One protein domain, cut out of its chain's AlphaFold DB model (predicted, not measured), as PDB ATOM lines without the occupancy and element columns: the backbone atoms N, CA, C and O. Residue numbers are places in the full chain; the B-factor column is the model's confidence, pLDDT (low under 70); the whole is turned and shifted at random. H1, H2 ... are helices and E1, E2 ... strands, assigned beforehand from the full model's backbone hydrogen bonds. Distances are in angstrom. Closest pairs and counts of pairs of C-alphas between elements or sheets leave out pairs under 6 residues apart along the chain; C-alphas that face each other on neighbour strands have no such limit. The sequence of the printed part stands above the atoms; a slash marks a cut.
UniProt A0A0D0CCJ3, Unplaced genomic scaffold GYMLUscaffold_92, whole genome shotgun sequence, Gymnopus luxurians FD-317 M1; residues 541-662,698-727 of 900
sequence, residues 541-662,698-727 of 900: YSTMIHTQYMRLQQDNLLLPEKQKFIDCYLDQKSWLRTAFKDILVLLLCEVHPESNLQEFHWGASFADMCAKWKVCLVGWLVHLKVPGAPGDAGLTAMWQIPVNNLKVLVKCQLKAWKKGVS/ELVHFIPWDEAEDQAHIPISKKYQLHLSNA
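Overview. This is residues 541 to 662 and 698 to 727 of the 900 residues of an uncharacterized protein of Gymnopus luxurians FD-317 M1 (UniProt A0A0D0CCJ3). The long helix H3 stands in the middle of an elongated body, and the equally long H6 packs slantwise on part of it. The helices H1 and H2 with their link make one end of the length, while the short strand pair E1 and E2 lies beyond H3 the other way, with H4 near E1 and H7 reaching to the opposite end. The printed part has 152 residues, with seven named helices and two named strands in the order H1 H2 H3 H4 E1 H5 H6 E2 H7; the class is mostly helix, and the sheet, E1 - E2, is antiparallel. It is compact, with a radius of gyration of the C-alphas of 16.3 A, and spans 56 by 29 by 28 A.

Arrangement. Residue 542 of H1, residues 541 to 553, only just touches H3, residues 573 to 591, with 3 pairs of C-alphas within 8 A; the closest are Ser 542 and Ala 579, 5.9 A. H2, residues 560 to 569, is near H1 and is close but not clearly touching H3, with C-alphas of Tyr 569 and Trp 575 6.4 A apart. H3 touches H6, residues 643 to 661, the same way at a steep tilt of 41 degrees; their closest C-alphas are Lys 573 and Val 643, 5.9 A. H5, residues 635 to 640, is close but not clearly touching H3. The closest C-alphas of H3 and E2, residues 701 to 704, are Leu 588 and Phe 702, 6.3 A. E2 is antiparallel to E1, residues 615 to 618, with N 616 and O 703 at 2.8 A and N 701 and O 618 at 3.1 A, within hydrogen-bond range. H4, residues 604 to 613, touches H7, residues 716 to 725, about perpendicular at 75 degrees, with C-alphas of Ala 611 and Ser 717 closest, 6.1 A. Every O i to N i+4 pair is within hydrogen-bond range in H1, H2, H4, H5, H6 and H7; in H3 14 of 15 are.

Along the chain. H1 begins at C-alpha 541 (33.148, -6.563, 26.149) and is 18.1 A long; H2 is 14.3 A. H3 is 27.5 A, from (25.531, 6.157, 22.387) at C-alpha 573. H4 is 14.0 A, E1 9.5 A, H5 8.9 A, H6 26.8 A and E2 10.5 A. H7 is 14.9 A and ends at C-alpha 725 (10.311, -11.365, -6.705).

Size, cuts and confidence. The C-alphas farthest apart, Asp 555 and Ala 727, are 56.0 A apart. Residues 663 to 697 are not printed, and C-alphas 662 and 698 across the cut are 19.6 A apart. The links H3 to H4, E1 to H5 and E2 to H7 are long. The mean pLDDT of the printed part is 72.9, with 60 residues under 70, among them 541 to 566 and 709 to 727.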
ATOM      1  N   TYR A 541      33.526  -7.384  24.998       44.88
ATOM      2  CA  TYR A 541      33.148  -6.563  26.149       44.88
ATOM      3  C   TYR A 541      31.683  -6.750  26.559       44.88
ATOM      4  O   TYR A 541      31.371  -6.565  27.735       44.88
ATOM      5  N   SER A 542      30.790  -7.109  25.634       42.16
ATOM      6  CA  SER A 542      29.382  -7.359  25.950       42.16
ATOM      7  C   SER A 542      29.214  -8.704  26.649       42.16
ATOM      8  O   SER A 542      28.649  -8.758  27.734       42.16
ATOM      9  N   THR A 543      29.861  -9.756  26.146       46.47
ATOM     10  CA  THR A 543      30.037 -11.057  26.809       46.47
ATOM     11  C   THR A 543      30.664 -10.893  28.194       46.47
ATOM     12  O   THR A 543      30.198 -11.513  29.150       46.47
ATOM     13  N   MET A 544      31.661 -10.011  28.362       50.28
ATOM     14  CA  MET A 544      32.195  -9.675  29.686       50.28
ATOM     15  C   MET A 544      31.150  -8.991  30.583       50.28
ATOM     16  O   MET A 544      31.041  -9.362  31.749       50.28
ATOM     17  N   ILE A 545      30.385  -8.015  30.084       53.75
ATOM     18  CA  ILE A 545      29.368  -7.308  30.882       53.75
ATOM     19  C   ILE A 545      28.194  -8.227  31.226       53.75
ATOM     20  O   ILE A 545      27.788  -8.240  32.380       53.75
ATOM     21  N   HIS A 546      27.711  -9.049  30.295       49.81
ATOM     22  CA  HIS A 546      26.717 -10.093  30.531       49.81
ATOM     23  C   HIS A 546      27.239 -11.116  31.553       49.81
ATOM     24  O   HIS A 546      26.591 -11.346  32.568       49.81
ATOM     25  N   THR A 547      28.463 -11.634  31.393       50.28
ATOM     26  CA  THR A 547      29.072 -12.561  32.368       50.28
ATOM     27  C   THR A 547      29.227 -11.927  33.753       50.28
ATOM     28  O   THR A 547      28.996 -12.595  34.758       50.28
ATOM     29  N   GLN A 548      29.605 -10.648  33.841       51.22
ATOM     30  CA  GLN A 548      29.674  -9.926  35.115       51.22
ATOM     31  C   GLN A 548      28.278  -9.682  35.695       51.22
ATOM     32  O   GLN A 548      28.082  -9.918  36.877       51.22
ATOM     33  N   TYR A 549      27.298  -9.271  34.892       51.91
ATOM     34  CA  TYR A 549      25.920  -9.030  35.325       51.91
ATOM     35  C   TYR A 549      25.275 -10.314  35.864       51.91
ATOM     36  O   TYR A 549      24.791 -10.321  36.992       51.91
ATOM     37  N   MET A 550      25.380 -11.422  35.125       51.62
ATOM     38  CA  MET A 550      24.867 -12.734  35.532       51.62
ATOM     39  C   MET A 550      25.593 -13.276  36.775       51.62
ATOM     40  O   MET A 550      24.937 -13.747  37.700       51.62
ATOM     41  N   ARG A 551      26.927 -13.143  36.872       50.06
ATOM     42  CA  ARG A 551      27.667 -13.509  38.100       50.06
ATOM     43  C   ARG A 551      27.300 -12.633  39.298       50.06
ATOM     44  O   ARG A 551      27.239 -13.136  40.408       50.06
ATOM     45  N   LEU A 552      27.050 -11.342  39.093       47.38
ATOM     46  CA  LEU A 552      26.701 -10.411  40.171       47.38
ATOM     47  C   LEU A 552      25.237 -10.516  40.612       47.38
ATOM     48  O   LEU A 552      24.921 -10.064  41.710       47.38
ATOM     49  N   GLN A 553      24.360 -11.130  39.811       47.25
ATOM     50  CA  GLN A 553      23.033 -11.539  40.276       47.25
ATOM     51  C   GLN A 553      23.072 -12.798  41.154       47.25
ATOM     52  O   GLN A 553      22.233 -12.912  42.039       47.25
ATOM     53  N   GLN A 554      24.063 -13.691  41.014       50.75
ATOM     54  CA  GLN A 554      24.203 -14.854  41.914       50.75
ATOM     55  C   GLN A 554      24.461 -14.452  43.382       50.75
ATOM     56  O   GLN A 554      24.102 -15.200  44.288       50.75
ATOM     57  N   ASP A 555      25.006 -13.253  43.618       47.41
ATOM     58  CA  ASP A 555      25.187 -12.654  44.950       47.41
ATOM     59  C   ASP A 555      23.974 -11.796  45.407       47.41
ATOM     60  O   ASP A 555      24.047 -11.110  46.429       47.41
ATOM     61  N   ASN A 556      22.866 -11.782  44.650       48.44
ATOM     62  CA  ASN A 556      21.605 -11.041  44.867       48.44
ATOM     63  C   ASN A 556      21.676  -9.504  45.045       48.44
ATOM     64  O   ASN A 556      20.634  -8.846  45.039       48.44
ATOM     65  N   LEU A 557      22.859  -8.888  45.154       53.19
ATOM     66  CA  LEU A 557      23.020  -7.439  45.326       53.19
ATOM     67  C   LEU A 557      24.023  -6.831  44.337       53.19
ATOM     68  O   LEU A 557      25.237  -6.788  44.564       53.19
ATOM     69  N   LEU A 558      23.488  -6.222  43.275       56.19
ATOM     70  CA  LEU A 558      24.222  -5.251  42.463       56.19
ATOM     71  C   LEU A 558      24.553  -4.017  43.318       56.19
ATOM     72  O   LEU A 558      23.727  -3.124  43.501       56.19
ATOM     73  N   LEU A 559      25.784  -3.986  43.839       64.94
ATOM     74  CA  LEU A 559      26.346  -2.862  44.598       64.94
ATOM     75  C   LEU A 559      26.037  -1.506  43.924       64.94
ATOM     76  O   LEU A 559      26.231  -1.392  42.709       64.94
ATOM     77  N   PRO A 560      25.621  -0.459  44.668       63.28
ATOM     78  CA  PRO A 560      25.225   0.826  44.083       63.28
ATOM     79  C   PRO A 560      26.290   1.494  43.203       63.28
ATOM     80  O   PRO A 560      25.945   2.218  42.271       63.28
ATOM     81  N   GLU A 561      27.581   1.254  43.445       56.88
ATOM     82  CA  GLU A 561      28.673   1.708  42.576       56.88
ATOM     83  C   GLU A 561      28.657   1.000  41.215       56.88
ATOM     84  O   GLU A 561      28.936   1.624  40.193       56.88
ATOM     85  N   LYS A 562      28.303  -0.292  41.186       57.88
ATOM     86  CA  LYS A 562      28.210  -1.102  39.963       57.88
ATOM     87  C   LYS A 562      26.955  -0.765  39.161       57.88
ATOM     88  O   LYS A 562      27.041  -0.696  37.940       57.88
ATOM     89  N   GLN A 563      25.833  -0.470  39.823       66.88
ATOM     90  CA  GLN A 563      24.655   0.063  39.131       66.88
ATOM     91  C   GLN A 563      24.962   1.433  38.508       66.88
ATOM     92  O   GLN A 563      24.793   1.594  37.305       66.88
ATOM     93  N   LYS A 564      25.551   2.371  39.267       67.38
ATOM     94  CA  LYS A 564      25.993   3.675  38.730       67.38
ATOM     95  C   LYS A 564      26.983   3.539  37.571       67.38
ATOM     96  O   LYS A 564      26.923   4.319  36.626       67.38
ATOM     97  N   PHE A 565      27.882   2.556  37.623       58.94
ATOM     98  CA  PHE A 565      28.788   2.238  36.519       58.94
ATOM     99  C   PHE A 565      28.000   1.832  35.262       58.94
ATOM    100  O   PHE A 565      28.206   2.435  34.213       58.94
ATOM    101  N   ILE A 566      27.048   0.894  35.374       65.19
ATOM    102  CA  ILE A 566      26.143   0.502  34.277       65.19
ATOM    103  C   ILE A 566      25.355   1.715  33.750       65.19
ATOM    104  O   ILE A 566      25.304   1.929  32.539       65.19
ATOM    105  N   ASP A 567      24.815   2.559  34.633       71.06
ATOM    106  CA  ASP A 567      24.064   3.764  34.260       71.06
ATOM    107  C   ASP A 567      24.920   4.758  33.451       71.06
ATOM    108  O   ASP A 567      24.455   5.294  32.445       71.06
ATOM    109  N   CYS A 568      26.197   4.941  33.813       68.56
ATOM    110  CA  CYS A 568      27.144   5.760  33.048       68.56
ATOM    111  C   CYS A 568      27.514   5.169  31.672       68.56
ATOM    112  O   CYS A 568      27.915   5.920  30.780       68.56
ATOM    113  N   TYR A 569      27.389   3.853  31.470       66.19
ATOM    114  CA  TYR A 569      27.517   3.231  30.144       66.19
ATOM    115  C   TYR A 569      26.220   3.333  29.329       66.19
ATOM    116  O   TYR A 569      26.285   3.580  28.125       66.19
ATOM    117  N   LEU A 570      25.053   3.274  29.981       72.56
ATOM    118  CA  LEU A 570      23.743   3.537  29.370       72.56
ATOM    119  C   LEU A 570      23.577   4.986  28.858       72.56
ATOM    120  O   LEU A 570      22.610   5.262  28.155       72.56
ATOM    121  N   ASP A 571      24.495   5.909  29.165       75.62
ATOM    122  CA  ASP A 571      24.555   7.253  28.561       75.62
ATOM    123  C   ASP A 571      25.473   7.341  27.322       75.62
ATOM    124  O   ASP A 571      25.444   8.328  26.580       75.62
ATOM    125  N   GLN A 572      26.280   6.313  27.032       81.12
ATOM    126  CA  GLN A 572      27.202   6.314  25.892       81.12
ATOM    127  C   GLN A 572      26.540   5.727  24.634       81.12
ATOM    128  O   GLN A 572      26.413   4.510  24.495       81.12
ATOM    129  N   LYS A 573      26.187   6.579  23.652       83.50
ATOM    130  CA  LYS A 573      25.531   6.157  22.387       83.50
ATOM    131  C   LYS A 573      26.305   5.073  21.612       83.50
ATOM    132  O   LYS A 573      25.698   4.287  20.888       83.50
ATOM    133  N   SER A 574      27.632   5.024  21.722       81.81
ATOM    134  CA  SER A 574      28.450   3.945  21.147       81.81
ATOM    135  C   SER A 574      28.222   2.616  21.871       81.81
ATOM    136  O   SER A 574      27.902   1.627  21.218       81.81
ATOM    137  N   TRP A 575      28.332   2.611  23.202       87.44
ATOM    138  CA  TRP A 575      28.163   1.414  24.024       87.44
ATOM    139  C   TRP A 575      26.744   0.846  23.935       87.44
ATOM    140  O   TRP A 575      26.600  -0.346  23.696       87.44
ATOM    141  N   LEU A 576      25.710   1.694  24.016       84.69
ATOM    142  CA  LEU A 576      24.306   1.279  23.876       84.69
ATOM    143  C   LEU A 576      24.045   0.483  22.590       84.69
ATOM    144  O   LEU A 576      23.278  -0.473  22.607       84.69
ATOM    145  N   ARG A 577      24.681   0.865  21.476       86.00
ATOM    146  CA  ARG A 577      24.535   0.161  20.194       86.00
ATOM    147  C   ARG A 577      25.285  -1.165  20.142       86.00
ATOM    148  O   ARG A 577      24.803  -2.085  19.495       86.00
ATOM    149  N   THR A 578      26.435  -1.264  20.807       85.88
ATOM    150  CA  THR A 578      27.132  -2.542  21.010       85.88
ATOM    151  C   THR A 578      26.276  -3.454  21.886       85.88
ATOM    152  O   THR A 578      25.780  -4.457  21.395       85.88
ATOM    153  N   ALA A 579      25.946  -3.029  23.110       85.62
ATOM    154  CA  ALA A 579      25.100  -3.788  24.029       85.62
ATOM    155  C   ALA A 579      23.791  -4.267  23.373       85.62
ATOM    156  O   ALA A 579      23.472  -5.446  23.456       85.62
ATOM    157  N   PHE A 580      23.072  -3.398  22.651       88.69
ATOM    158  CA  PHE A 580      21.836  -3.787  21.966       88.69
ATOM    159  C   PHE A 580      22.051  -4.776  20.806       88.69
ATOM    160  O   PHE A 580      21.291  -5.731  20.675       88.69
ATOM    161  N   LYS A 581      23.099  -4.593  19.988       89.81
ATOM    162  CA  LYS A 581      23.489  -5.564  18.948       89.81
ATOM    163  C   LYS A 581      23.726  -6.947  19.559       89.81
ATOM    164  O   LYS A 581      23.259  -7.945  19.022       89.81
ATOM    165  N   ASP A 582      24.452  -6.997  20.665       87.50
ATOM    166  CA  ASP A 582      24.898  -8.256  21.251       87.50
ATOM    167  C   ASP A 582      23.774  -8.920  22.081       87.50
ATOM    168  O   ASP A 582      23.694 -10.143  22.128       87.50
ATOM    169  N   ILE A 583      22.822  -8.138  22.616       89.25
ATOM    170  CA  ILE A 583      21.524  -8.635  23.117       89.25
ATOM    171  C   ILE A 583      20.747  -9.348  21.997       89.25
ATOM    172  O   ILE A 583      20.262 -10.454  22.219       89.25
ATOM    173  N   LEU A 584      20.677  -8.784  20.781       90.38
ATOM    174  CA  LEU A 584      20.044  -9.477  19.648       90.38
ATOM    175  C   LEU A 584      20.801 -10.749  19.228       90.38
ATOM    176  O   LEU A 584      20.165 -11.703  18.794       90.38
ATOM    177  N   VAL A 585      22.130 -10.804  19.371       89.88
ATOM    178  CA  VAL A 585      22.884 -12.054  19.153       89.88
ATOM    179  C   VAL A 585      22.498 -13.111  20.186       89.88
ATOM    180  O   VAL A 585      22.249 -14.249  19.807       89.88
ATOM    181  N   LEU A 586      22.401 -12.746  21.468       89.25
ATOM    182  CA  LEU A 586      21.988 -13.675  22.525       89.25
ATOM    183  C   LEU A 586      20.572 -14.219  22.280       89.25
ATOM    184  O   LEU A 586      20.401 -15.432  22.264       89.25
ATOM    185  N   LEU A 587      19.601 -13.345  21.994       91.19
ATOM    186  CA  LEU A 587      18.212 -13.733  21.708       91.19
ATOM    187  C   LEU A 587      18.089 -14.602  20.440       91.19
ATOM    188  O   LEU A 587      17.284 -15.528  20.397       91.19
ATOM    189  N   LEU A 588      18.903 -14.350  19.408       91.06
ATOM    190  CA  LEU A 588      18.960 -15.207  18.220       91.06
ATOM    191  C   LEU A 588      19.518 -16.600  18.553       91.06
ATOM    192  O   LEU A 588      18.980 -17.603  18.091       91.06
ATOM    193  N   CYS A 589      20.586 -16.663  19.351       91.19
ATOM    194  CA  CYS A 589      21.180 -17.917  19.816       91.19
ATOM    195  C   CYS A 589      20.260 -18.693  20.775       91.19
ATOM    196  O   CYS A 589      20.420 -19.901  20.914       91.19
ATOM    197  N   GLU A 590      19.312 -18.019  21.425       90.56
ATOM    198  CA  GLU A 590      18.302 -18.622  22.300       90.56
ATOM    199  C   GLU A 590      17.232 -19.372  21.481       90.56
ATOM    200  O   GLU A 590      16.916 -20.516  21.800       90.56
ATOM    201  N   VAL A 591      16.773 -18.794  20.360       92.06
ATOM    202  CA  VAL A 591      15.849 -19.452  19.407       92.06
ATOM    203  C   VAL A 591      16.569 -20.474  18.512       92.06
ATOM    204  O   VAL A 591      16.053 -21.560  18.259       92.06
ATOM    205  N   HIS A 592      17.791 -20.171  18.061       91.38
ATOM    206  CA  HIS A 592      18.627 -21.079  17.267       91.38
ATOM    207  C   HIS A 592      20.029 -21.256  17.873       91.38
ATOM    208  O   HIS A 592      20.981 -20.608  17.421       91.38
ATOM    209  N   PRO A 593      20.213 -22.208  18.807       89.12
ATOM    210  CA  PRO A 593      21.521 -22.530  19.393       89.12
ATOM    211  C   PRO A 593      22.581 -23.004  18.384       89.12
ATOM    212  O   PRO A 593      23.780 -22.902  18.643       89.12
ATOM    213  N   GLU A 594      22.171 -23.496  17.210       88.56
ATOM    214  CA  GLU A 594      23.087 -23.841  16.111       88.56
ATOM    215  C   GLU A 594      23.613 -22.612  15.344       88.56
ATOM    216  O   GLU A 594      24.546 -22.723  14.535       88.56
ATOM    217  N   SER A 595      23.065 -21.418  15.601       84.44
ATOM    218  CA  SER A 595      23.552 -20.176  15.009       84.44
ATOM    219  C   SER A 595      24.897 -19.775  15.627       84.44
ATOM    220  O   SER A 595      25.010 -19.074  16.624       84.44
ATOM    221  N   ASN A 596      25.976 -20.234  14.988       82.56
ATOM    222  CA  ASN A 596      27.370 -19.950  15.352       82.56
ATOM    223  C   ASN A 596      27.769 -18.485  15.024       82.56
ATOM    224  O   ASN A 596      28.803 -18.217  14.407       82.56
ATOM    225  N   LEU A 597      26.911 -17.521  15.367       84.50
ATOM    226  CA  LEU A 597      26.889 -16.164  14.828       84.50
ATOM    227  C   LEU A 597      27.748 -15.201  15.666       84.50
ATOM    228  O   LEU A 597      27.253 -14.288  16.319       84.50
ATOM    229  N   GLN A 598      29.067 -15.415  15.636       76.44
ATOM    230  CA  GLN A 598      30.046 -14.637  16.418       76.44
ATOM    231  C   GLN A 598      30.085 -13.140  16.063       76.44
ATOM    232  O   GLN A 598      30.440 -12.316  16.903       76.44
ATOM    233  N   GLU A 599      29.726 -12.774  14.829       77.44
ATOM    234  CA  GLU A 599      29.577 -11.382  14.414       77.44
ATOM    235  C   GLU A 599      28.244 -11.157  13.695       77.44
ATOM    236  O   GLU A 599      27.901 -11.830  12.727       77.44
ATOM    237  N   PHE A 600      27.510 -10.156  14.175       80.81
ATOM    238  CA  PHE A 600      26.249  -9.684  13.615       80.81
ATOM    239  C   PHE A 600      26.485  -8.413  12.786       80.81
ATOM    240  O   PHE A 600      27.229  -7.509  13.194       80.81
ATOM    241  N   HIS A 601      25.848  -8.330  11.620       83.06
ATOM    242  CA  HIS A 601      25.992  -7.231  10.665       83.06
ATOM    243  C   HIS A 601      24.612  -6.669  10.305       83.06
ATOM    244  O   HIS A 601      23.711  -7.413   9.940       83.06
ATOM    245  N   TRP A 602      24.445  -5.352  10.415       84.44
ATOM    246  CA  TRP A 602      23.161  -4.672  10.221       84.44
ATOM    247  C   TRP A 602      22.853  -4.413   8.737       84.44
ATOM    248  O   TRP A 602      23.736  -3.967   8.005       84.44
ATOM    249  N   GLY A 603      21.592  -4.585   8.320       85.19
ATOM    250  CA  GLY A 603      21.106  -4.284   6.962       85.19
ATOM    251  C   GLY A 603      20.623  -5.499   6.202       85.19
ATOM    252  O   GLY A 603      20.001  -6.365   6.808       85.19
ATOM    253  N   ALA A 604      20.956  -5.575   4.909       80.75
ATOM    254  CA  ALA A 604      20.786  -6.787   4.109       80.75
ATOM    255  C   ALA A 604      21.303  -8.009   4.881       80.75
ATOM    256  O   ALA A 604      20.525  -8.894   5.185       80.75
ATOM    257  N   SER A 605      22.530  -7.967   5.415       84.94
ATOM    258  CA  SER A 605      23.092  -9.057   6.230       84.94
ATOM    259  C   SER A 605      22.318  -9.405   7.516       84.94
ATOM    260  O   SER A 605      22.530 -10.485   8.060       84.94
ATOM    261  N   PHE A 606      21.433  -8.530   8.005       86.31
ATOM    262  CA  PHE A 606      20.507  -8.830   9.101       86.31
ATOM    263  C   PHE A 606      19.200  -9.447   8.581       86.31
ATOM    264  O   PHE A 606      18.733 -10.428   9.154       86.31
ATOM    265  N   ALA A 607      18.649  -8.942   7.475       86.00
ATOM    266  CA  ALA A 607      17.504  -9.551   6.796       86.00
ATOM    267  C   ALA A 607      17.842 -10.949   6.249       86.00
ATOM    268  O   ALA A 607      17.102 -11.894   6.499       86.00
ATOM    269  N   ASP A 608      19.001 -11.106   5.606       88.19
ATOM    270  CA  ASP A 608      19.579 -12.369   5.141       88.19
ATOM    271  C   ASP A 608      19.808 -13.341   6.310       88.19
ATOM    272  O   ASP A 608      19.624 -14.546   6.160       88.19
ATOM    273  N   MET A 609      20.190 -12.836   7.490       91.69
ATOM    274  CA  MET A 609      20.329 -13.637   8.710       91.69
ATOM    275  C   MET A 609      18.957 -14.113   9.208       91.69
ATOM    276  O   MET A 609      18.775 -15.316   9.399       91.69
ATOM    277  N   CYS A 610      17.981 -13.209   9.336       90.38
ATOM    278  CA  CYS A 610      16.612 -13.555   9.724       90.38
ATOM    279  C   CYS A 610      15.979 -14.541   8.727       90.38
ATOM    280  O   CYS A 610      15.303 -15.484   9.129       90.38
ATOM    281  N   ALA A 611      16.259 -14.379   7.430       90.56
ATOM    282  CA  ALA A 611      15.826 -15.275   6.362       90.56
ATOM    283  C   ALA A 611      16.518 -16.640   6.392       90.56
ATOM    284  O   ALA A 611      15.864 -17.663   6.197       90.56
ATOM    285  N   LYS A 612      17.822 -16.676   6.676       93.44
ATOM    286  CA  LYS A 612      18.597 -17.914   6.804       93.44
ATOM    287  C   LYS A 612      18.122 -18.777   7.972       93.44
ATOM    288  O   LYS A 612      18.084 -19.996   7.829       93.44
ATOM    289  N   TRP A 613      17.803 -18.161   9.109       93.62
ATOM    290  CA  TRP A 613      17.349 -18.873  10.308       93.62
ATOM    291  C   TRP A 613      15.825 -19.023  10.394       93.62
ATOM    292  O   TRP A 613      15.359 -19.788  11.221       93.62
ATOM    293  N   LYS A 614      15.061 -18.372   9.505       94.81
ATOM    294  CA  LYS A 614      13.589 -18.305   9.533       94.81
ATOM    295  C   LYS A 614      13.029 -17.708  10.831       94.81
ATOM    296  O   LYS A 614      12.116 -18.268  11.429       94.81
ATOM    297  N   VAL A 615      13.559 -16.558  11.248       94.19
ATOM    298  CA  VAL A 615      13.075 -15.822  12.431       94.19
ATOM    299  C   VAL A 615      12.474 -14.459  12.090       94.19
ATOM    300  O   VAL A 615      12.897 -13.780  11.149       94.19
ATOM    301  N   CYS A 616      11.481 -14.055  12.874       93.00
ATOM    302  CA  CYS A 616      10.929 -12.705  12.939       93.00
ATOM    303  C   CYS A 616      11.442 -12.000  14.196       93.00
ATOM    304  O   CYS A 616      11.680 -12.654  15.205       93.00
ATOM    305  N   LEU A 617      11.584 -10.672  14.149       93.19
ATOM    306  CA  LEU A 617      11.847  -9.846  15.331       93.19
ATOM    307  C   LEU A 617      10.533  -9.171  15.756       93.19
ATOM    308  O   LEU A 617      10.003  -8.349  15.009       93.19
ATOM    309  N   VAL A 618      10.026  -9.532  16.932       92.31
ATOM    310  CA  VAL A 618       8.761  -9.064  17.532       92.31
ATOM    311  C   VAL A 618       9.073  -8.151  18.729       92.31
ATOM    312  O   VAL A 618      10.236  -8.044  19.122       92.31
ATOM    313  N   GLY A 619       8.102  -7.391  19.253       89.19
ATOM    314  CA  GLY A 619       8.334  -6.375  20.292       89.19
ATOM    315  C   GLY A 619       9.074  -5.125  19.818       89.19
ATOM    316  O   GLY A 619       9.490  -4.290  20.622       89.19
ATOM    317  N   TRP A 620       9.291  -4.966  18.510       88.38
ATOM    318  CA  TRP A 620       9.969  -3.784  17.988       88.38
ATOM    319  C   TRP A 620       9.082  -2.541  18.101       88.38
ATOM    320  O   TRP A 620       7.966  -2.515  17.586       88.38
ATOM    321  N   LEU A 621       9.605  -1.489  18.744       82.31
ATOM    322  CA  LEU A 621       8.895  -0.224  18.960       82.31
ATOM    323  C   LEU A 621       8.306   0.316  17.647       82.31
ATOM    324  O   LEU A 621       9.051   0.657  16.731       82.31
ATOM    325  N   VAL A 622       6.977   0.443  17.590       78.19
ATOM    326  CA  VAL A 622       6.199   0.754  16.372       78.19
ATOM    327  C   VAL A 622       6.662   2.042  15.671       78.19
ATOM    328  O   VAL A 622       6.647   2.133  14.447       78.19
ATOM    329  N   HIS A 623       7.140   3.032  16.432       78.69
ATOM    330  CA  HIS A 623       7.672   4.305  15.923       78.69
ATOM    331  C   HIS A 623       9.146   4.263  15.476       78.69
ATOM    332  O   HIS A 623       9.728   5.306  15.175       78.69
ATOM    333  N   LEU A 624       9.786   3.091  15.453       78.19
ATOM    334  CA  LEU A 624      11.133   2.887  14.921       78.19
ATOM    335  C   LEU A 624      11.091   2.008  13.669       78.19
ATOM    336  O   LEU A 624      10.538   0.912  13.691       78.19
ATOM    337  N   LYS A 625      11.802   2.413  12.609       79.50
ATOM    338  CA  LYS A 625      12.106   1.510  11.487       79.50
ATOM    339  C   LYS A 625      12.788   0.237  12.002       79.50
ATOM    340  O   LYS A 625      13.745   0.318  12.777       79.50
ATOM    341  N   VAL A 626      12.308  -0.922  11.551       75.31
ATOM    342  CA  VAL A 626      12.919  -2.220  11.864       75.31
ATOM    343  C   VAL A 626      14.250  -2.337  11.104       75.31
ATOM    344  O   VAL A 626      14.278  -2.068   9.899       75.31
ATOM    345  N   PRO A 627      15.365  -2.718  11.752       66.81
ATOM    346  CA  PRO A 627      16.652  -2.834  11.078       66.81
ATOM    347  C   PRO A 627      16.603  -3.877   9.958       66.81
ATOM    348  O   PRO A 627      15.941  -4.901  10.082       66.81
ATOM    349  N   GLY A 628      17.328  -3.631   8.864       65.06
ATOM    350  CA  GLY A 628      17.358  -4.547   7.718       65.06
ATOM    351  C   GLY A 628      16.144  -4.484   6.790       65.06
ATOM    352  O   GLY A 628      16.072  -5.286   5.865       65.06
ATOM    353  N   ALA A 629      15.228  -3.527   6.969       65.00
ATOM    354  CA  ALA A 629      14.230  -3.230   5.945       65.00
ATOM    355  C   ALA A 629      14.908  -2.960   4.576       65.00
ATOM    356  O   ALA A 629      15.925  -2.254   4.532       65.00
ATOM    357  N   PRO A 630      14.384  -3.506   3.459       49.94
ATOM    358  CA  PRO A 630      14.934  -3.242   2.131       49.94
ATOM    359  C   PRO A 630      14.933  -1.734   1.837       49.94
ATOM    360  O   PRO A 630      13.970  -1.034   2.137       49.94
ATOM    361  N   GLY A 631      16.043  -1.241   1.281       58.94
ATOM    362  CA  GLY A 631      16.296   0.184   1.036       58.94
ATOM    363  C   GLY A 631      17.163   0.877   2.098       58.94
ATOM    364  O   GLY A 631      17.906   1.795   1.757       58.94
ATOM    365  N   ASP A 632      17.169   0.428   3.360       51.19
ATOM    366  CA  ASP A 632      18.026   1.050   4.377       51.19
ATOM    367  C   ASP A 632      19.501   0.635   4.200       51.19
ATOM    368  O   ASP A 632      19.839  -0.549   4.103       51.19
ATOM    369  N   ALA A 633      20.412   1.616   4.276       52.47
ATOM    370  CA  ALA A 633      21.866   1.427   4.342       52.47
ATOM    371  C   ALA A 633      22.307   0.833   5.700       52.47
ATOM    372  O   ALA A 633      23.026   1.457   6.486       52.47
ATOM    373  N   GLY A 634      21.813  -0.373   5.972       54.88
ATOM    374  CA  GLY A 634      22.008  -1.274   7.099       54.88
ATOM    375  C   GLY A 634      22.352  -0.690   8.454       54.88
ATOM    376  O   GLY A 634      21.482  -0.465   9.294       54.88
ATOM    377  N   LEU A 635      23.648  -0.483   8.680       52.47
ATOM    378  CA  LEU A 635      24.167   0.142   9.891       52.47
ATOM    379  C   LEU A 635      23.407   1.434  10.214       52.47
ATOM    380  O   LEU A 635      23.024   1.647  11.363       52.47
ATOM    381  N   THR A 636      23.167   2.275   9.209       58.38
ATOM    382  CA  THR A 636      22.646   3.639   9.358       58.38
ATOM    383  C   THR A 636      21.320   3.689  10.115       58.38
ATOM    384  O   THR A 636      21.169   4.571  10.954       58.38
ATOM    385  N   ALA A 637      20.429   2.706   9.937       64.56
ATOM    386  CA  ALA A 637      19.183   2.600  10.702       64.56
ATOM    387  C   ALA A 637      19.454   2.528  12.219       64.56
ATOM    388  O   ALA A 637      18.986   3.374  12.980       64.56
ATOM    389  N   MET A 638      20.332   1.621  12.670       70.25
ATOM    390  CA  MET A 638      20.771   1.570  14.075       70.25
ATOM    391  C   MET A 638      21.539   2.847  14.490       70.25
ATOM    392  O   MET A 638      21.485   3.274  15.649       70.25
ATOM    393  N   TRP A 639      22.250   3.515  13.569       71.56
ATOM    394  CA  TRP A 639      22.880   4.805  13.882       71.56
ATOM    395  C   TRP A 639      21.858   5.938  14.101       71.56
ATOM    396  O   TRP A 639      22.115   6.795  14.963       71.56
ATOM    397  N   GLN A 640      20.710   5.891  13.418       78.56
ATOM    398  CA  GLN A 640      19.594   6.836  13.520       78.56
ATOM    399  C   GLN A 640      18.742   6.653  14.785       78.56
ATOM    400  O   GLN A 640      18.288   7.669  15.310       78.56
ATOM    401  N   ILE A 641      18.590   5.431  15.331       82.12
ATOM    402  CA  ILE A 641      17.788   5.205  16.555       82.12
ATOM    403  C   ILE A 641      18.191   6.222  17.658       82.12
ATOM    404  O   ILE A 641      19.394   6.392  17.946       82.12
ATOM    405  N   PRO A 642      17.221   6.937  18.272       87.31
ATOM    406  CA  PRO A 642      17.494   7.860  19.366       87.31
ATOM    407  C   PRO A 642      18.140   7.155  20.563       87.31
ATOM    408  O   PRO A 642      17.822   6.010  20.877       87.31
ATOM    409  N   VAL A 643      19.035   7.860  21.264       85.44
ATOM    410  CA  VAL A 643      19.758   7.312  22.432       85.44
ATOM    411  C   VAL A 643      18.776   6.829  23.498       85.44
ATOM    412  O   VAL A 643      18.954   5.749  24.049       85.44
ATOM    413  N   ASN A 644      17.711   7.598  23.725       86.75
ATOM    414  CA  ASN A 644      16.669   7.288  24.697       86.75
ATOM    415  C   ASN A 644      15.959   5.971  24.357       86.75
ATOM    416  O   ASN A 644      15.778   5.147  25.241       86.75
ATOM    417  N   ASN A 645      15.633   5.730  23.084       87.50
ATOM    418  CA  ASN A 645      14.919   4.524  22.663       87.50
ATOM    419  C   ASN A 645      15.821   3.283  22.783       87.50
ATOM    420  O   ASN A 645      15.370   2.257  23.279       87.50
ATOM    421  N   LEU A 646      17.112   3.388  22.436       85.88
ATOM    422  CA  LEU A 646      18.099   2.337  22.737       85.88
ATOM    423  C   LEU A 646      18.221   2.091  24.251       85.88
ATOM    424  O   LEU A 646      18.298   0.946  24.682       85.88
ATOM    425  N   LYS A 647      18.217   3.155  25.064       88.56
ATOM    426  CA  LYS A 647      18.285   3.068  26.531       88.56
ATOM    427  C   LYS A 647      17.035   2.416  27.131       88.56
ATOM    428  O   LYS A 647      17.181   1.669  28.091       88.56
ATOM    429  N   VAL A 648      15.848   2.653  26.563       87.69
ATOM    430  CA  VAL A 648      14.598   1.950  26.907       87.69
ATOM    431  C   VAL A 648      14.707   0.478  26.520       87.69
ATOM    432  O   VAL A 648      14.643  -0.363  27.402       87.69
ATOM    433  N   LEU A 649      14.998   0.153  25.256       87.50
ATOM    434  CA  LEU A 649      15.099  -1.235  24.779       87.50
ATOM    435  C   LEU A 649      16.086  -2.089  25.597       87.50
ATOM    436  O   LEU A 649      15.749  -3.191  26.031       87.50
ATOM    437  N   VAL A 650      17.282  -1.557  25.874       87.75
ATOM    438  CA  VAL A 650      18.283  -2.231  26.718       87.75
ATOM    439  C   VAL A 650      17.804  -2.342  28.174       87.75
ATOM    440  O   VAL A 650      18.038  -3.368  28.809       87.75
ATOM    441  N   LYS A 651      17.103  -1.337  28.719       87.94
ATOM    442  CA  LYS A 651      16.514  -1.412  30.067       87.94
ATOM    443  C   LYS A 651      15.390  -2.439  30.169       87.94
ATOM    444  O   LYS A 651      15.375  -3.166  31.154       87.94
ATOM    445  N   CYS A 652      14.482  -2.510  29.198       87.94
ATOM    446  CA  CYS A 652      13.379  -3.471  29.185       87.94
ATOM    447  C   CYS A 652      13.919  -4.905  29.176       87.94
ATOM    448  O   CYS A 652      13.510  -5.704  30.013       87.94
ATOM    449  N   GLN A 653      14.925  -5.205  28.344       86.88
ATOM    450  CA  GLN A 653      15.554  -6.529  28.354       86.88
ATOM    451  C   GLN A 653      16.333  -6.826  29.650       86.88
ATOM    452  O   GLN A 653      16.202  -7.908  30.215       86.88
ATOM    453  N   LEU A 654      17.061  -5.853  30.216       83.81
ATOM    454  CA  LEU A 654      17.701  -6.032  31.530       83.81
ATOM    455  C   LEU A 654      16.679  -6.201  32.677       83.81
ATOM    456  O   LEU A 654      16.939  -6.964  33.606       83.81
ATOM    457  N   LYS A 655      15.512  -5.535  32.619       86.75
ATOM    458  CA  LYS A 655      14.374  -5.761  33.532       86.75
ATOM    459  C   LYS A 655      13.827  -7.184  33.373       86.75
ATOM    460  O   LYS A 655      13.660  -7.871  34.378       86.75
ATOM    461  N   ALA A 656      13.582  -7.630  32.141       84.44
ATOM    462  CA  ALA A 656      13.018  -8.944  31.834       84.44
ATOM    463  C   ALA A 656      13.926 -10.087  32.302       84.44
ATOM    464  O   ALA A 656      13.488 -10.934  33.079       84.44
ATOM    465  N   TRP A 657      15.212 -10.057  31.938       83.25
ATOM    466  CA  TRP A 657      16.192 -11.028  32.427       83.25
ATOM    467  C   TRP A 657      16.312 -11.010  33.954       83.25
ATOM    468  O   TRP A 657      16.424 -12.069  34.562       83.25
ATOM    469  N   LYS A 658      16.217  -9.840  34.605       79.56
ATOM    470  CA  LYS A 658      16.194  -9.770  36.073       79.56
ATOM    471  C   LYS A 658      14.942 -10.429  36.671       79.56
ATOM    472  O   LYS A 658      15.101 -11.183  37.621       79.56
ATOM    473  N   LYS A 659      13.741 -10.199  36.117       83.69
ATOM    474  CA  LYS A 659      12.496 -10.860  36.568       83.69
ATOM    475  C   LYS A 659      12.528 -12.380  36.331       83.69
ATOM    476  O   LYS A 659      12.091 -13.133  37.191       83.69
ATOM    477  N   GLY A 660      13.082 -12.833  35.203       76.06
ATOM    478  CA  GLY A 660      13.233 -14.260  34.889       76.06
ATOM    479  C   GLY A 660      14.271 -14.984  35.759       76.06
ATOM    480  O   GLY A 660      14.062 -16.134  36.133       76.06
ATOM    481  N   VAL A 661      15.373 -14.313  36.121       56.59
ATOM    482  CA  VAL A 661      16.415 -14.874  37.004       56.59
ATOM    483  C   VAL A 661      16.020 -14.807  38.482       56.59
ATOM    484  O   VAL A 661      16.345 -15.729  39.227       56.59
ATOM    485  N   SER A 662      15.253 -13.799  38.917       56.97
ATOM    486  CA  SER A 662      14.656 -13.753  40.263       56.97
ATOM    487  C   SER A 662      13.436 -14.675  40.404       56.97
ATOM    488  O   SER A 662      12.485 -14.328  41.100       56.97
ATOM    489  N   GLU A 698       6.318  -4.121  24.935       76.56
ATOM    490  CA  GLU A 698       6.552  -5.469  24.411       76.56
ATOM    491  C   GLU A 698       8.055  -5.724  24.185       76.56
ATOM    492  O   GLU A 698       8.778  -4.897  23.621       76.56
ATOM    493  N   LEU A 699       8.562  -6.850  24.691       89.56
ATOM    494  CA  LEU A 699       9.999  -7.117  24.719       89.56
ATOM    495  C   LEU A 699      10.512  -7.470  23.325       89.56
ATOM    496  O   LEU A 699      10.000  -8.391  22.699       89.56
ATOM    497  N   VAL A 700      11.569  -6.793  22.860       91.38
ATOM    498  CA  VAL A 700      12.204  -7.110  21.568       91.38
ATOM    499  C   VAL A 700      12.824  -8.504  21.614       91.38
ATOM    500  O   VAL A 700      13.884  -8.663  22.218       91.38
ATOM    501  N   HIS A 701      12.197  -9.490  20.974       93.69
ATOM    502  CA  HIS A 701      12.635 -10.888  20.946       93.69
ATOM    503  C   HIS A 701      12.500 -11.487  19.540       93.69
ATOM    504  O   HIS A 701      11.843 -10.912  18.671       93.69
ATOM    505  N   PHE A 702      13.156 -12.624  19.300       95.00
ATOM    506  CA  PHE A 702      12.960 -13.394  18.072       95.00
ATOM    507  C   PHE A 702      11.908 -14.483  18.288       95.00
ATOM    508  O   PHE A 702      11.864 -15.072  19.365       95.00
ATOM    509  N   ILE A 703      11.130 -14.778  17.246       94.25
ATOM    510  CA  ILE A 703      10.284 -15.979  17.149       94.25
ATOM    511  C   ILE A 703      10.528 -16.689  15.805       94.25
ATOM    512  O   ILE A 703      10.891 -16.015  14.831       94.25
ATOM    513  N   PRO A 704      10.342 -18.018  15.711       94.12
ATOM    514  CA  PRO A 704      10.282 -18.744  14.440       94.12
ATOM    515  C   PRO A 704       9.195 -18.201  13.496       94.12
ATOM    516  O   PRO A 704       8.183 -17.658  13.934       94.12
ATOM    517  N   TRP A 705       9.374 -18.348  12.180       93.00
ATOM    518  CA  TRP A 705       8.368 -17.920  11.194       93.00
ATOM    519  C   TRP A 705       7.053 -18.689  11.278       93.00
ATOM    520  O   TRP A 705       6.015 -18.118  10.974       93.00
ATOM    521  N   ASP A 706       7.103 -19.954  11.681       89.44
ATOM    522  CA  ASP A 706       5.947 -20.819  11.897       89.44
ATOM    523  C   ASP A 706       5.121 -20.414  13.130       89.44
ATOM    524  O   ASP A 706       3.910 -20.598  13.124       89.44
ATOM    525  N   GLU A 707       5.724 -19.753  14.124       86.50
ATOM    526  CA  GLU A 707       4.994 -19.084  15.216       86.50
ATOM    527  C   GLU A 707       4.506 -17.675  14.812       86.50
ATOM    528  O   GLU A 707       3.535 -17.153  15.358       86.50
ATOM    529  N   ALA A 708       5.159 -17.052  13.824       77.88
ATOM    530  CA  ALA A 708       4.868 -15.692  13.368       77.88
ATOM    531  C   ALA A 708       3.706 -15.575  12.361       77.88
ATOM    532  O   ALA A 708       3.422 -14.463  11.912       77.88
ATOM    533  N   GLU A 709       3.063 -16.676  11.958       66.88
ATOM    534  CA  GLU A 709       1.891 -16.624  11.063       66.88
ATOM    535  C   GLU A 709       0.570 -16.442  11.836       66.88
ATOM    536  O   GLU A 709      -0.353 -15.826  11.304       66.88
ATOM    537  N   ASP A 710       0.513 -16.875  13.102       60.44
ATOM    538  CA  ASP A 710      -0.657 -16.741  13.988       60.44
ATOM    539  C   ASP A 710      -0.744 -15.369  14.696       60.44
ATOM    540  O   ASP A 710      -1.768 -15.028  15.291       60.44
ATOM    541  N   GLN A 711       0.320 -14.559  14.640       52.66
ATOM    542  CA  GLN A 711       0.390 -13.236  15.270       52.66
ATOM    543  C   GLN A 711       0.508 -12.123  14.220       52.66
ATOM    544  O   GLN A 711       1.286 -12.215  13.273       52.66
ATOM    545  N   ALA A 712      -0.218 -11.016  14.408       41.25
ATOM    546  CA  ALA A 712      -0.347  -9.929  13.426       41.25
ATOM    547  C   ALA A 712       0.882  -8.987  13.320       41.25
ATOM    548  O   ALA A 712       0.742  -7.780  13.112       41.25
ATOM    549  N   HIS A 713       2.101  -9.517  13.456       49.25
ATOM    550  CA  HIS A 713       3.353  -8.763  13.342       49.25
ATOM    551  C   HIS A 713       3.916  -8.836  11.915       49.25
ATOM    552  O   HIS A 713       3.869  -9.876  11.268       49.25
ATOM    553  N   ILE A 714       4.489  -7.737  11.409       43.53
ATOM    554  CA  ILE A 714       5.003  -7.655  10.030       43.53
ATOM    555  C   ILE A 714       6.334  -8.424   9.903       43.53
ATOM    556  O   ILE A 714       7.345  -7.952  10.432       43.53
ATOM    557  N   PRO A 715       6.417  -9.529   9.131       50.03
ATOM    558  CA  PRO A 715       7.679 -10.235   8.954       50.03
ATOM    559  C   PRO A 715       8.634  -9.421   8.079       50.03
ATOM    560  O   PRO A 715       8.315  -9.083   6.934       50.03
ATOM    561  N   ILE A 716       9.842  -9.161   8.589       52.69
ATOM    562  CA  ILE A 716      10.936  -8.490   7.855       52.69
ATOM    563  C   ILE A 716      11.170  -9.185   6.500       52.69
ATOM    564  O   ILE A 716      11.363  -8.543   5.465       52.69
ATOM    565  N   SER A 717      11.070 -10.515   6.504       47.47
ATOM    566  CA  SER A 717      11.228 -11.401   5.354       47.47
ATOM    567  C   SER A 717      10.129 -11.287   4.301       47.47
ATOM    568  O   SER A 717      10.462 -11.286   3.119       47.47
ATOM    569  N   LYS A 718       8.848 -11.145   4.681       46.75
ATOM    570  CA  LYS A 718       7.745 -11.028   3.704       46.75
ATOM    571  C   LYS A 718       7.877  -9.746   2.871       46.75
ATOM    572  O   LYS A 718       7.648  -9.788   1.665       46.75
ATOM    573  N   LYS A 719       8.370  -8.641   3.455       49.84
ATOM    574  CA  LYS A 719       8.760  -7.444   2.680       49.84
ATOM    575  C   LYS A 719       9.991  -7.695   1.797       49.84
ATOM    576  O   LYS A 719       9.976  -7.338   0.624       49.84
ATOM    577  N   TYR A 720      11.042  -8.325   2.324       43.50
ATOM    578  CA  TYR A 720      12.292  -8.562   1.581       43.50
ATOM    579  C   TYR A 720      12.113  -9.504   0.373       43.50
ATOM    580  O   TYR A 720      12.611  -9.207  -0.712       43.50
ATOM    581  N   GLN A 721      11.345 -10.592   0.518       43.06
ATOM    582  CA  GLN A 721      11.025 -11.502  -0.590       43.06
ATOM    583  C   GLN A 721      10.199 -10.819  -1.684       43.06
ATOM    584  O   GLN A 721      10.506 -11.005  -2.856       43.06
ATOM    585  N   LEU A 722       9.208  -9.993  -1.326       43.75
ATOM    586  CA  LEU A 722       8.378  -9.284  -2.306       43.75
ATOM    587  C   LEU A 722       9.222  -8.393  -3.238       43.75
ATOM    588  O   LEU A 722       8.999  -8.375  -4.446       43.75
ATOM    589  N   HIS A 723      10.242  -7.713  -2.703       48.03
ATOM    590  CA  HIS A 723      11.170  -6.922  -3.518       48.03
ATOM    591  C   HIS A 723      12.089  -7.778  -4.406       48.03
ATOM    592  O   HIS A 723      12.389  -7.362  -5.522       48.03
ATOM    593  N   LEU A 724      12.513  -8.963  -3.953       43.56
ATOM    594  CA  LEU A 724      13.314  -9.885  -4.771       43.56
ATOM    595  C   LEU A 724      12.494 -10.505  -5.913       43.56
ATOM    596  O   LEU A 724      12.998 -10.605  -7.026       43.56
ATOM    597  N   SER A 725      11.227 -10.856  -5.672       42.81
ATOM    598  CA  SER A 725      10.311 -11.365  -6.705       42.81
ATOM    599  C   SER A 725       9.997 -10.337  -7.798       42.81
ATOM    600  O   SER A 725       9.721 -10.713  -8.932       42.81
ATOM    601  N   ASN A 726      10.062  -9.043  -7.467       42.84
ATOM    602  CA  ASN A 726       9.790  -7.944  -8.398       42.84
ATOM    603  C   ASN A 726      11.038  -7.479  -9.182       42.84
ATOM    604  O   ASN A 726      10.928  -6.617 -10.055       42.84
ATOM    605  N   ALA A 727      12.225  -8.028  -8.896       40.78
ATOM    606  CA  ALA A 727      13.454  -7.728  -9.629       40.78
ATOM    607  C   ALA A 727      13.502  -8.533 -10.944       40.78
ATOM    608  O   ALA A 727      13.989  -9.662 -10.984       40.78
TER     609      ALA A 727